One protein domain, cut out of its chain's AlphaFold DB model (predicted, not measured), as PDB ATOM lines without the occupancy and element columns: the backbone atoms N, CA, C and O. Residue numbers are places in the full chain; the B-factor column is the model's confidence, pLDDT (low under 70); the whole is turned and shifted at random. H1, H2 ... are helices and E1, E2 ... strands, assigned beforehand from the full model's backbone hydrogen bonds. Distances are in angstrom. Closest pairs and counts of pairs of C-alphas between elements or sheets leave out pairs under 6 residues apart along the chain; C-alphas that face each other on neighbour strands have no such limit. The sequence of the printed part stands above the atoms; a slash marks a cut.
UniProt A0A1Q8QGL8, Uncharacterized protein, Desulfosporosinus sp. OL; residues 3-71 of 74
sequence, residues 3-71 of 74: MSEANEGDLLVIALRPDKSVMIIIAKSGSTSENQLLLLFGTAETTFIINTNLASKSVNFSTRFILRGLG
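Overview. This is residues 3 to 71 of the 74 residues of an uncharacterized protein of Desulfosporosinus sp. OL (UniProt A0A1Q8QGL8). A hairpin of two strands, E1 and E2, has helix H1 near its open end, where E1 begins and E2 ends; a second helix, H2, stands beyond H1 and makes a corner with it. Between the two helices residues 42 to 60 swing out in a wide loop with no named element. The printed part has 69 residues with two named strands and two named helices, in the order E1, E2, H1, H2; the sheet's order is E1 - E2, antiparallel. The class is mixed, helices and strands, with under half of the residues, 31 of 69, in named elements. The whole is compact, with a radius of gyration of the C-alphas of 12.6 A, and rounded, spanning 35 by 28 by 25 A.

Along the chain. E1 covers residues 11 to 16, from C-alpha 11 at (153.790, 152.858, -30.373), and is 16.8 A long from first to last C-alpha. E2, residues 22 to 27, is 16.4 A long. H1, residues 32 to 41, is 14.4 A long and begins with C-alpha 32 at (147.440, 161.900, -33.351). H2, residues 61 to 69, is 12.4 A long and ends with C-alpha 69 at (154.527, 166.922, -20.402).

Arrangement. E1 and E2 are a hairpin of antiparallel neighbours, with 165 degrees between their directions. C-alphas 12 and 26 face each other at 4.8 A. N 13 and O 25 are within hydrogen-bond range at 2.9 A, as are N 23 and O 15 at 2.8 A. The closest C-alphas of E2 and H1 are those of Ala 27 and Glu 34, 5.2 A apart; those of E1 and H1 are Leu 11 and Glu 34, 6.3 A apart. H1 and H2 are close but not clearly touching, their closest C-alphas being those of Leu 40 and Thr 63, 6.6 A apart. The lines of these helices are about perpendicular, at 89 degrees. H2 is apart from E1 and from E2. In H1 and H2 every O i to N i+4 pair is within hydrogen-bond range.

Size, cuts and confidence. The C-alphas farthest apart are those of Ser 4 and Ser 56, at 36.7 A. The printed part has no cut. The links E1 to E2 and E2 to H1 are tight, with 5 and 4 residues; the link H1 to H2 is long, with 19 residues whose C-alphas lie 9 to 18 A from the mean of the C-alphas. The mean pLDDT of the printed part is 73.5; 24 residues are under 70, among them residues 43 to 60. The mean for H2 is 69.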
ATOM      1  N   MET A   3     150.983 149.129 -19.136       65.50
ATOM      2  CA  MET A   3     151.286 148.090 -20.130       65.50
ATOM      3  C   MET A   3     150.124 147.135 -20.442       65.50
ATOM      4  O   MET A   3     150.158 146.502 -21.487       65.50
ATOM      5  N   SER A   4     149.112 147.007 -19.573       74.75
ATOM      6  CA  SER A   4     147.983 146.093 -19.831       74.75
ATOM      7  C   SER A   4     147.013 146.611 -20.896       74.75
ATOM      8  O   SER A   4     146.178 145.849 -21.362       74.75
ATOM      9  N   GLU A   5     147.125 147.888 -21.264       72.94
ATOM     10  CA  GLU A   5     146.266 148.556 -22.249       72.94
ATOM     11  C   GLU A   5     146.930 148.663 -23.636       72.94
ATOM     12  O   GLU A   5     146.324 149.192 -24.567       72.94
ATOM     13  N   ALA A   6     148.181 148.204 -23.776       83.75
ATOM     14  CA  ALA A   6     148.909 148.234 -25.042       83.75
ATOM     15  C   ALA A   6     148.459 147.090 -25.957       83.75
ATOM     16  O   ALA A   6     148.410 145.934 -25.533       83.75
ATOM     17  N   ASN A   7     148.188 147.408 -27.222       87.88
ATOM     18  CA  ASN A   7     147.834 146.434 -28.247       87.88
ATOM     19  C   ASN A   7     148.945 146.303 -29.292       87.88
ATOM     20  O   ASN A   7     149.832 147.153 -29.410       87.88
ATOM     21  N   GLU A   8     148.892 145.226 -30.073       87.81
ATOM     22  CA  GLU A   8     149.761 145.068 -31.237       87.81
ATOM     23  C   GLU A   8     149.613 146.267 -32.190       87.81
ATOM     24  O   GLU A   8     148.503 146.714 -32.480       87.81
ATOM     25  N   GLY A   9     150.748 146.792 -32.660       86.62
ATOM     26  CA  GLY A   9     150.805 147.955 -33.549       86.62
ATOM     27  C   GLY A   9     150.792 149.316 -32.846       86.62
ATOM     28  O   GLY A   9     151.023 150.324 -33.513       86.62
ATOM     29  N   ASP A  10     150.564 149.374 -31.529       89.62
ATOM     30  CA  ASP A  10     150.709 150.611 -30.757       89.62
ATOM     31  C   ASP A  10     152.189 151.012 -30.619       89.62
ATOM     32  O   ASP A  10     153.089 150.175 -30.499       89.62
ATOM     33  N   LEU A  11     152.452 152.320 -30.585       85.69
ATOM     34  CA  LEU A  11     153.790 152.858 -30.373       85.69
ATOM     35  C   LEU A  11     154.144 152.833 -28.882       85.69
ATOM     36  O   LEU A  11     153.492 153.489 -28.065       85.69
ATOM     37  N   LEU A  12     155.239 152.149 -28.548       86.81
ATOM     38  CA  LEU A  12     155.833 152.129 -27.213       86.81
ATOM     39  C   LEU A  12     157.112 152.976 -27.178       86.81
ATOM     40  O   LEU A  12     158.086 152.675 -27.866       86.81
ATOM     41  N   VAL A  13     157.135 153.996 -26.321       83.38
ATOM     42  CA  VAL A  13     158.332 154.806 -26.049       83.38
ATOM     43  C   VAL A  13     158.811 154.535 -24.629       83.38
ATOM     44  O   VAL A  13     158.063 154.712 -23.666       83.38
ATOM     45  N   ILE A  14     160.076 154.137 -24.505       84.88
ATOM     46  CA  ILE A  14     160.752 153.914 -23.225       84.88
ATOM     47  C   ILE A  14     161.893 154.920 -23.111       84.88
ATOM     48  O   ILE A  14     162.764 154.978 -23.977       84.88
ATOM     49  N   ALA A  15     161.902 155.695 -22.031       82.50
ATOM     50  CA  ALA A  15     162.959 156.657 -21.752       82.50
ATOM     51  C   ALA A  15     163.464 156.522 -20.313       82.50
ATOM     52  O   ALA A  15     162.680 156.361 -19.376       82.50
ATOM     53  N   LEU A  16     164.783 156.633 -20.140       84.94
ATOM     54  CA  LEU A  16     165.413 156.757 -18.830       84.94
ATOM     55  C   LEU A  16     165.513 158.238 -18.466       84.94
ATOM     56  O   LEU A  16     166.111 159.026 -19.202       84.94
ATOM     57  N   ARG A  17     164.930 158.620 -17.334       85.25
ATOM     58  CA  ARG A  17     165.010 159.988 -16.821       85.25
ATOM     59  C   ARG A  17     166.320 160.214 -16.048       85.25
ATOM     60  O   ARG A  17     166.912 159.253 -15.549       85.25
ATOM     61  N   PRO A  18     166.771 161.474 -15.888       85.88
ATOM     62  CA  PRO A  18     167.979 161.796 -15.120       85.88
ATOM     63  C   PRO A  18     167.945 161.323 -13.656       85.88
ATOM     64  O   PRO A  18     168.987 161.038 -13.073       85.88
ATOM     65  N   ASP A  19     166.751 161.196 -13.073       90.56
ATOM     66  CA  ASP A  19     166.522 160.667 -11.722       90.56
ATOM     67  C   ASP A  19     166.561 159.126 -11.644       90.56
ATOM     68  O   ASP A  19     166.245 158.548 -10.605       90.56
ATOM     69  N   LYS A  20     166.964 158.455 -12.733       89.12
ATOM     70  CA  LYS A  20     166.998 156.994 -12.913       89.12
ATOM     71  C   LYS A  20     165.624 156.321 -12.926       89.12
ATOM     72  O   LYS A  20     165.560 155.092 -12.970       89.12
ATOM     73  N   SER A  21     164.533 157.084 -12.928       90.06
ATOM     74  CA  SER A  21     163.201 156.525 -13.141       90.06
ATOM     75  C   SER A  21     162.960 156.220 -14.623       90.06
ATOM     76  O   SER A  21     163.554 156.824 -15.521       90.06
ATOM     77  N   VAL A  22     162.085 155.249 -14.886       87.56
ATOM     78  CA  VAL A  22     161.707 154.853 -16.246       87.56
ATOM     79  C   VAL A  22     160.382 155.510 -16.603       87.56
ATOM     80  O   VAL A  22     159.396 155.381 -15.876       87.56
ATOM     81  N   MET A  23     160.355 156.198 -17.739       83.50
ATOM     82  CA  MET A  23     159.141 156.734 -18.334       83.50
ATOM     83  C   MET A  23     158.696 155.829 -19.476       83.50
ATOM     84  O   MET A  23     159.480 155.515 -20.370       83.50
ATOM     85  N   ILE A  24     157.425 155.439 -19.436       86.69
ATOM     86  CA  ILE A  24     156.781 154.621 -20.460       86.69
ATOM     87  C   ILE A  24     155.622 155.429 -21.031       86.69
ATOM     88  O   ILE A  24     154.776 155.911 -20.277       86.69
ATOM     89  N   ILE A  25     155.588 155.566 -22.352       86.25
ATOM     90  CA  ILE A  25     154.479 156.170 -23.093       86.25
ATOM     91  C   ILE A  25     153.963 155.118 -24.065       86.25
ATOM     92  O   ILE A  25     154.751 154.515 -24.792       86.25
ATOM     93  N   ILE A  26     152.649 154.918 -24.082       88.25
ATOM     94  CA  ILE A  26     151.960 154.063 -25.049       88.25
ATOM     95  C   ILE A  26     151.030 154.970 -25.846       88.25
ATOM     96  O   ILE A  26     150.212 155.685 -25.264       88.25
ATOM     97  N   ALA A  27     151.182 154.977 -27.164       88.62
ATOM     98  CA  ALA A  27     150.320 155.720 -28.068       88.62
ATOM     99  C   ALA A  27     149.630 154.751 -29.023       88.62
ATOM    100  O   ALA A  27     150.280 153.922 -29.653       88.62
ATOM    101  N   LYS A  28     148.308 154.886 -29.132       90.69
ATOM    102  CA  LYS A  28     147.501 154.023 -29.990       90.69
ATOM    103  C   LYS A  28     147.936 154.145 -31.452       90.69
ATOM    104  O   LYS A  28     148.159 155.267 -31.917       90.69
ATOM    105  N   SER A  29     147.984 153.029 -32.167       90.50
ATOM    106  CA  SER A  29     148.266 153.001 -33.602       90.50
ATOM    107  C   SER A  29     147.297 153.886 -34.399       90.50
ATOM    108  O   SER A  29     146.093 153.936 -34.125       90.50
ATOM    109  N   GLY A  30     147.824 154.626 -35.369       88.25
ATOM    110  CA  GLY A  30     147.140 155.636 -36.170       88.25
ATOM    111  C   GLY A  30     146.733 156.903 -35.408       88.25
ATOM    112  O   GLY A  30     146.072 157.771 -35.984       88.25
ATOM    113  N   SER A  31     147.069 157.039 -34.120       89.62
ATOM    114  CA  SER A  31     146.609 158.179 -33.322       89.62
ATOM    115  C   SER A  31     147.374 159.465 -33.629       89.62
ATOM    116  O   SER A  31     148.520 159.476 -34.082       89.62
ATOM    117  N   THR A  32     146.755 160.603 -33.309       89.62
ATOM    118  CA  THR A  32     147.440 161.900 -33.351       89.62
ATOM    119  C   THR A  32     148.675 161.910 -32.447       89.62
ATOM    120  O   THR A  32     149.695 162.479 -32.828       89.62
ATOM    121  N   SER A  33     148.609 161.253 -31.286       86.44
ATOM    122  CA  SER A  33     149.726 161.158 -30.341       86.44
ATOM    123  C   SER A  33     150.907 160.384 -30.920       86.44
ATOM    124  O   SER A  33     152.041 160.836 -30.794       86.44
ATOM    125  N   GLU A  34     150.656 159.259 -31.592       89.12
ATOM    126  CA  GLU A  34     151.696 158.493 -32.286       89.12
ATOM    127  C   GLU A  34     152.386 159.351 -33.350       89.12
ATOM    128  O   GLU A  34     153.604 159.517 -33.313       89.12
ATOM    129  N   ASN A  35     151.612 159.969 -34.247       86.69
ATOM    130  CA  ASN A  35     152.154 160.807 -35.319       86.69
ATOM    131  C   ASN A  35     152.988 161.975 -34.780       86.69
ATOM    132  O   ASN A  35     154.036 162.313 -35.332       86.69
ATOM    133  N   GLN A  36     152.540 162.590 -33.682       85.00
ATOM    134  CA  GLN A  36     153.298 163.644 -33.019       85.00
ATOM    135  C   GLN A  36     154.613 163.106 -32.452       85.00
ATOM    136  O   GLN A  36     155.654 163.695 -32.720       85.00
ATOM    137  N   LEU A  37     154.595 161.985 -31.726       84.81
ATOM    138  CA  LEU A  37     155.803 161.376 -31.158       84.81
ATOM    139  C   LEU A  37     156.810 160.972 -32.244       84.81
ATOM    140  O   LEU A  37     157.990 161.299 -32.125       84.81
ATOM    141  N   LEU A  38     156.352 160.346 -33.330       84.00
ATOM    142  CA  LEU A  38     157.200 159.991 -34.472       84.00
ATOM    143  C   LEU A  38     157.798 161.227 -35.154       84.00
ATOM    144  O   LEU A  38     158.953 161.201 -35.568       84.00
ATOM    145  N   LEU A  39     157.069 162.344 -35.232       81.06
ATOM    146  CA  LEU A  39     157.616 163.595 -35.764       81.06
ATOM    147  C   LEU A  39     158.727 164.169 -34.869       81.06
ATOM    148  O   LEU A  39     159.695 164.738 -35.377       81.06
ATOM    149  N   LEU A  40     158.593 164.040 -33.544       77.81
ATOM    150  CA  LEU A  40     159.579 164.558 -32.588       77.81
ATOM    151  C   LEU A  40     160.861 163.736 -32.570       77.81
ATOM    152  O   LEU A  40     161.959 164.295 -32.526       77.81
ATOM    153  N   PHE A  41     160.709 162.416 -32.563       76.06
ATOM    154  CA  PHE A  41     161.808 161.489 -32.318       76.06
ATOM    155  C   PHE A  41     162.314 160.802 -33.594       76.06
ATOM    156  O   PHE A  41     163.383 160.197 -33.569       76.06
ATOM    157  N   GLY A  42     161.620 160.989 -34.718       70.19
ATOM    158  CA  GLY A  42     161.874 160.310 -35.985       70.19
ATOM    159  C   GLY A  42     161.108 158.990 -36.091       70.19
ATOM    160  O   GLY A  42     160.678 158.409 -35.095       70.19
ATOM    161  N   THR A  43     160.938 158.500 -37.319       61.44
ATOM    162  CA  THR A  43     160.442 157.146 -37.568       61.44
ATOM    163  C   THR A  43     161.570 156.164 -37.287       61.44
ATOM    164  O   THR A  43     162.627 156.237 -37.914       61.44
ATOM    165  N   ALA A  44     161.362 155.269 -36.325       54.09
ATOM    166  CA  ALA A  44     162.318 154.221 -36.015       54.09
ATOM    167  C   ALA A  44     162.383 153.225 -37.184       54.09
ATOM    168  O   ALA A  44     161.623 152.263 -37.232       54.09
ATOM    169  N   GLU A  45     163.319 153.415 -38.112       51.53
ATOM    170  CA  GLU A  45     163.889 152.259 -38.799       51.53
ATOM    171  C   GLU A  45     164.699 151.489 -37.761       51.53
ATOM    172  O   GLU A  45     165.831 151.864 -37.486       51.53
ATOM    173  N   THR A  46     164.070 150.491 -37.125       44.84
ATOM    174  CA  THR A  46     164.631 149.338 -36.377       44.84
ATOM    175  C   THR A  46     165.994 149.509 -35.690       44.84
ATOM    176  O   THR A  46     166.783 148.576 -35.590       44.84
ATOM    177  N   THR A  47     166.293 150.699 -35.189       39.31
ATOM    178  CA  THR A  47     167.597 151.035 -34.636       39.31
ATOM    179  C   THR A  47     167.362 152.040 -33.533       39.31
ATOM    180  O   THR A  47     166.617 153.003 -33.688       39.31
ATOM    181  N   PHE A  48     167.964 151.776 -32.383       41.50
ATOM    182  CA  PHE A  48     167.891 152.611 -31.197       41.50
ATOM    183  C   PHE A  48     168.421 154.022 -31.530       41.50
ATOM    184  O   PHE A  48     169.631 154.217 -31.644       41.50
ATOM    185  N   ILE A  49     167.537 155.003 -31.744       47.38
ATOM    186  CA  ILE A  49     167.943 156.377 -32.074       47.38
ATOM    187  C   ILE A  49     168.235 157.125 -30.773       47.38
ATOM    188  O   ILE A  49     167.329 157.577 -30.076       47.38
ATOM    189  N   ILE A  50     169.518 157.309 -30.460       51.25
ATOM    190  CA  ILE A  50     169.944 158.285 -29.452       51.25
ATOM    191  C   ILE A  50     170.021 159.646 -30.148       51.25
ATOM    192  O   ILE A  50     171.031 159.992 -30.760       51.25
ATOM    193  N   ASN A  51     168.935 160.420 -30.096       50.75
ATOM    194  CA  ASN A  51     168.908 161.753 -30.695       50.75
ATOM    195  C   ASN A  51     169.554 162.779 -29.751       50.75
ATOM    196  O   ASN A  51     168.902 163.353 -28.881       50.75
ATOM    197  N   THR A  52     170.854 163.016 -29.929       50.75
ATOM    198  CA  THR A  52     171.631 164.013 -29.171       50.75
ATOM    199  C   THR A  52     171.469 165.443 -29.696       50.75
ATOM    200  O   THR A  52     172.018 166.373 -29.111       50.75
ATOM    201  N   ASN A  53     170.720 165.646 -30.786       44.97
ATOM    202  CA  ASN A  53     170.737 166.887 -31.563       44.97
ATOM    203  C   ASN A  53     169.392 167.639 -31.552       44.97
ATOM    204  O   ASN A  53     169.086 168.401 -32.469       44.97
ATOM    205  N   LEU A  54     168.582 167.461 -30.500       52.09
ATOM    206  CA  LEU A  54     167.323 168.202 -30.326       52.09
ATOM    207  C   LEU A  54     167.523 169.727 -30.223       52.09
ATOM    208  O   LEU A  54     166.588 170.481 -30.470       52.09
ATOM    209  N   ALA A  55     168.733 170.186 -29.891       51.06
ATOM    210  CA  ALA A  55     169.047 171.601 -29.701       51.06
ATOM    211  C   ALA A  55     169.070 172.431 -31.003       51.06
ATOM    212  O   ALA A  55     168.981 173.654 -30.935       51.06
ATOM    213  N   SER A  56     169.198 171.802 -32.180       47.06
ATOM    214  CA  SER A  56     169.422 172.519 -33.452       47.06
ATOM    215  C   SER A  56     168.182 172.678 -34.339       47.06
ATOM    216  O   SER A  56     168.219 173.442 -35.304       47.06
ATOM    217  N   LYS A  57     167.065 172.010 -34.027       51.72
ATOM    218  CA  LYS A  57     165.799 172.181 -34.758       51.72
ATOM    219  C   LYS A  57     164.898 173.154 -34.010       51.72
ATOM    220  O   LYS A  57     164.700 173.012 -32.807       51.72
ATOM    221  N   SER A  58     164.328 174.130 -34.719       54.28
ATOM    222  CA  SER A  58     163.338 175.049 -34.157       54.28
ATOM    223  C   SER A  58     162.154 174.250 -33.612       54.28
ATOM    224  O   SER A  58     161.312 173.724 -34.338       54.28
ATOM    225  N   VAL A  59     162.129 174.111 -32.293       59.84
ATOM    226  CA  VAL A  59     161.115 173.350 -31.575       59.84
ATOM    227  C   VAL A  59     159.777 174.061 -31.785       59.84
ATOM    228  O   VAL A  59     159.610 175.212 -31.372       59.84
ATOM    229  N   ASN A  60     158.822 173.433 -32.470       67.00
ATOM    230  CA  ASN A  60     157.497 174.025 -32.649       67.00
ATOM    231  C   ASN A  60     156.701 173.956 -31.326       67.00
ATOM    232  O   ASN A  60     157.098 173.278 -30.374       67.00
ATOM    233  N   PHE A  61     155.601 174.711 -31.219       70.75
ATOM    234  CA  PHE A  61     154.814 174.783 -29.977       70.75
ATOM    235  C   PHE A  61     154.343 173.400 -29.501       70.75
ATOM    236  O   PHE A  61     154.455 173.094 -28.314       70.75
ATOM    237  N   SER A  62     153.901 172.547 -30.426       65.94
ATOM    238  CA  SER A  62     153.460 171.182 -30.136       65.94
ATOM    239  C   SER A  62     154.594 170.327 -29.564       65.94
ATOM    240  O   SER A  62     154.394 169.612 -28.588       65.94
ATOM    241  N   THR A  63     155.813 170.465 -30.095       65.88
ATOM    242  CA  THR A  63     157.000 169.793 -29.560       65.88
ATOM    243  C   THR A  63     157.323 170.250 -28.141       65.88
ATOM    244  O   THR A  63     157.535 169.408 -27.273       65.88
ATOM    245  N   ARG A  64     157.321 171.564 -27.869       71.56
ATOM    246  CA  ARG A  64     157.552 172.080 -26.505       71.56
ATOM    247  C   ARG A  64     156.500 171.571 -25.530       71.56
ATOM    248  O   ARG A  64     156.844 171.209 -24.413       71.56
ATOM    249  N   PHE A  65     155.236 171.548 -25.946       70.38
ATOM    250  CA  PHE A  65     154.133 171.084 -25.110       70.38
ATOM    251  C   PHE A  65     154.311 169.617 -24.704       70.38
ATOM    252  O   PHE A  65     154.226 169.294 -23.519       70.38
ATOM    253  N   ILE A  66     154.641 168.754 -25.666       68.88
ATOM    254  CA  ILE A  66     154.911 167.338 -25.405       68.88
ATOM    255  C   ILE A  66     156.139 167.196 -24.505       68.88
ATOM    256  O   ILE A  66     156.047 166.555 -23.465       68.88
ATOM    257  N   LEU A  67     157.260 167.849 -24.829       71.44
ATOM    258  CA  LEU A  67     158.491 167.759 -24.034       71.44
ATOM    259  C   LEU A  67     158.290 168.220 -22.581       71.44
ATOM    260  O   LEU A  67     158.757 167.544 -21.664       71.44
ATOM    261  N   ARG A  68     157.498 169.275 -22.348       75.38
ATOM    262  CA  ARG A  68     157.106 169.696 -20.993       75.38
ATOM    263  C   ARG A  68     156.278 168.646 -20.267       75.38
ATOM    264  O   ARG A  68     156.540 168.379 -19.099       75.38
ATOM    265  N   GLY A  69     155.310 168.034 -20.951       64.88
ATOM    266  CA  GLY A  69     154.527 166.922 -20.402       64.88
ATOM    267  C   GLY A  69     155.390 165.707 -20.039       64.88
ATOM    268  O   GLY A  69     155.063 164.970 -19.113       64.88
ATOM    269  N   LEU A  70     156.529 165.541 -20.715       70.00
ATOM    270  CA  LEU A  70     157.520 164.498 -20.447       70.00
ATOM    271  C   LEU A  70     158.546 164.872 -19.361       70.00
ATOM    272  O   LEU A  70     159.387 164.043 -19.009       70.00
ATOM    273  N   GLY A  71     158.477 166.087 -18.807       65.62
ATOM    274  CA  GLY A  71     159.413 166.589 -17.796       65.62
ATOM    275  C   GLY A  71     160.752 167.069 -18.365       65.62
ATOM    276  O   GLY A  71     161.696 167.289 -17.608       65.62
TER     277      GLY A  71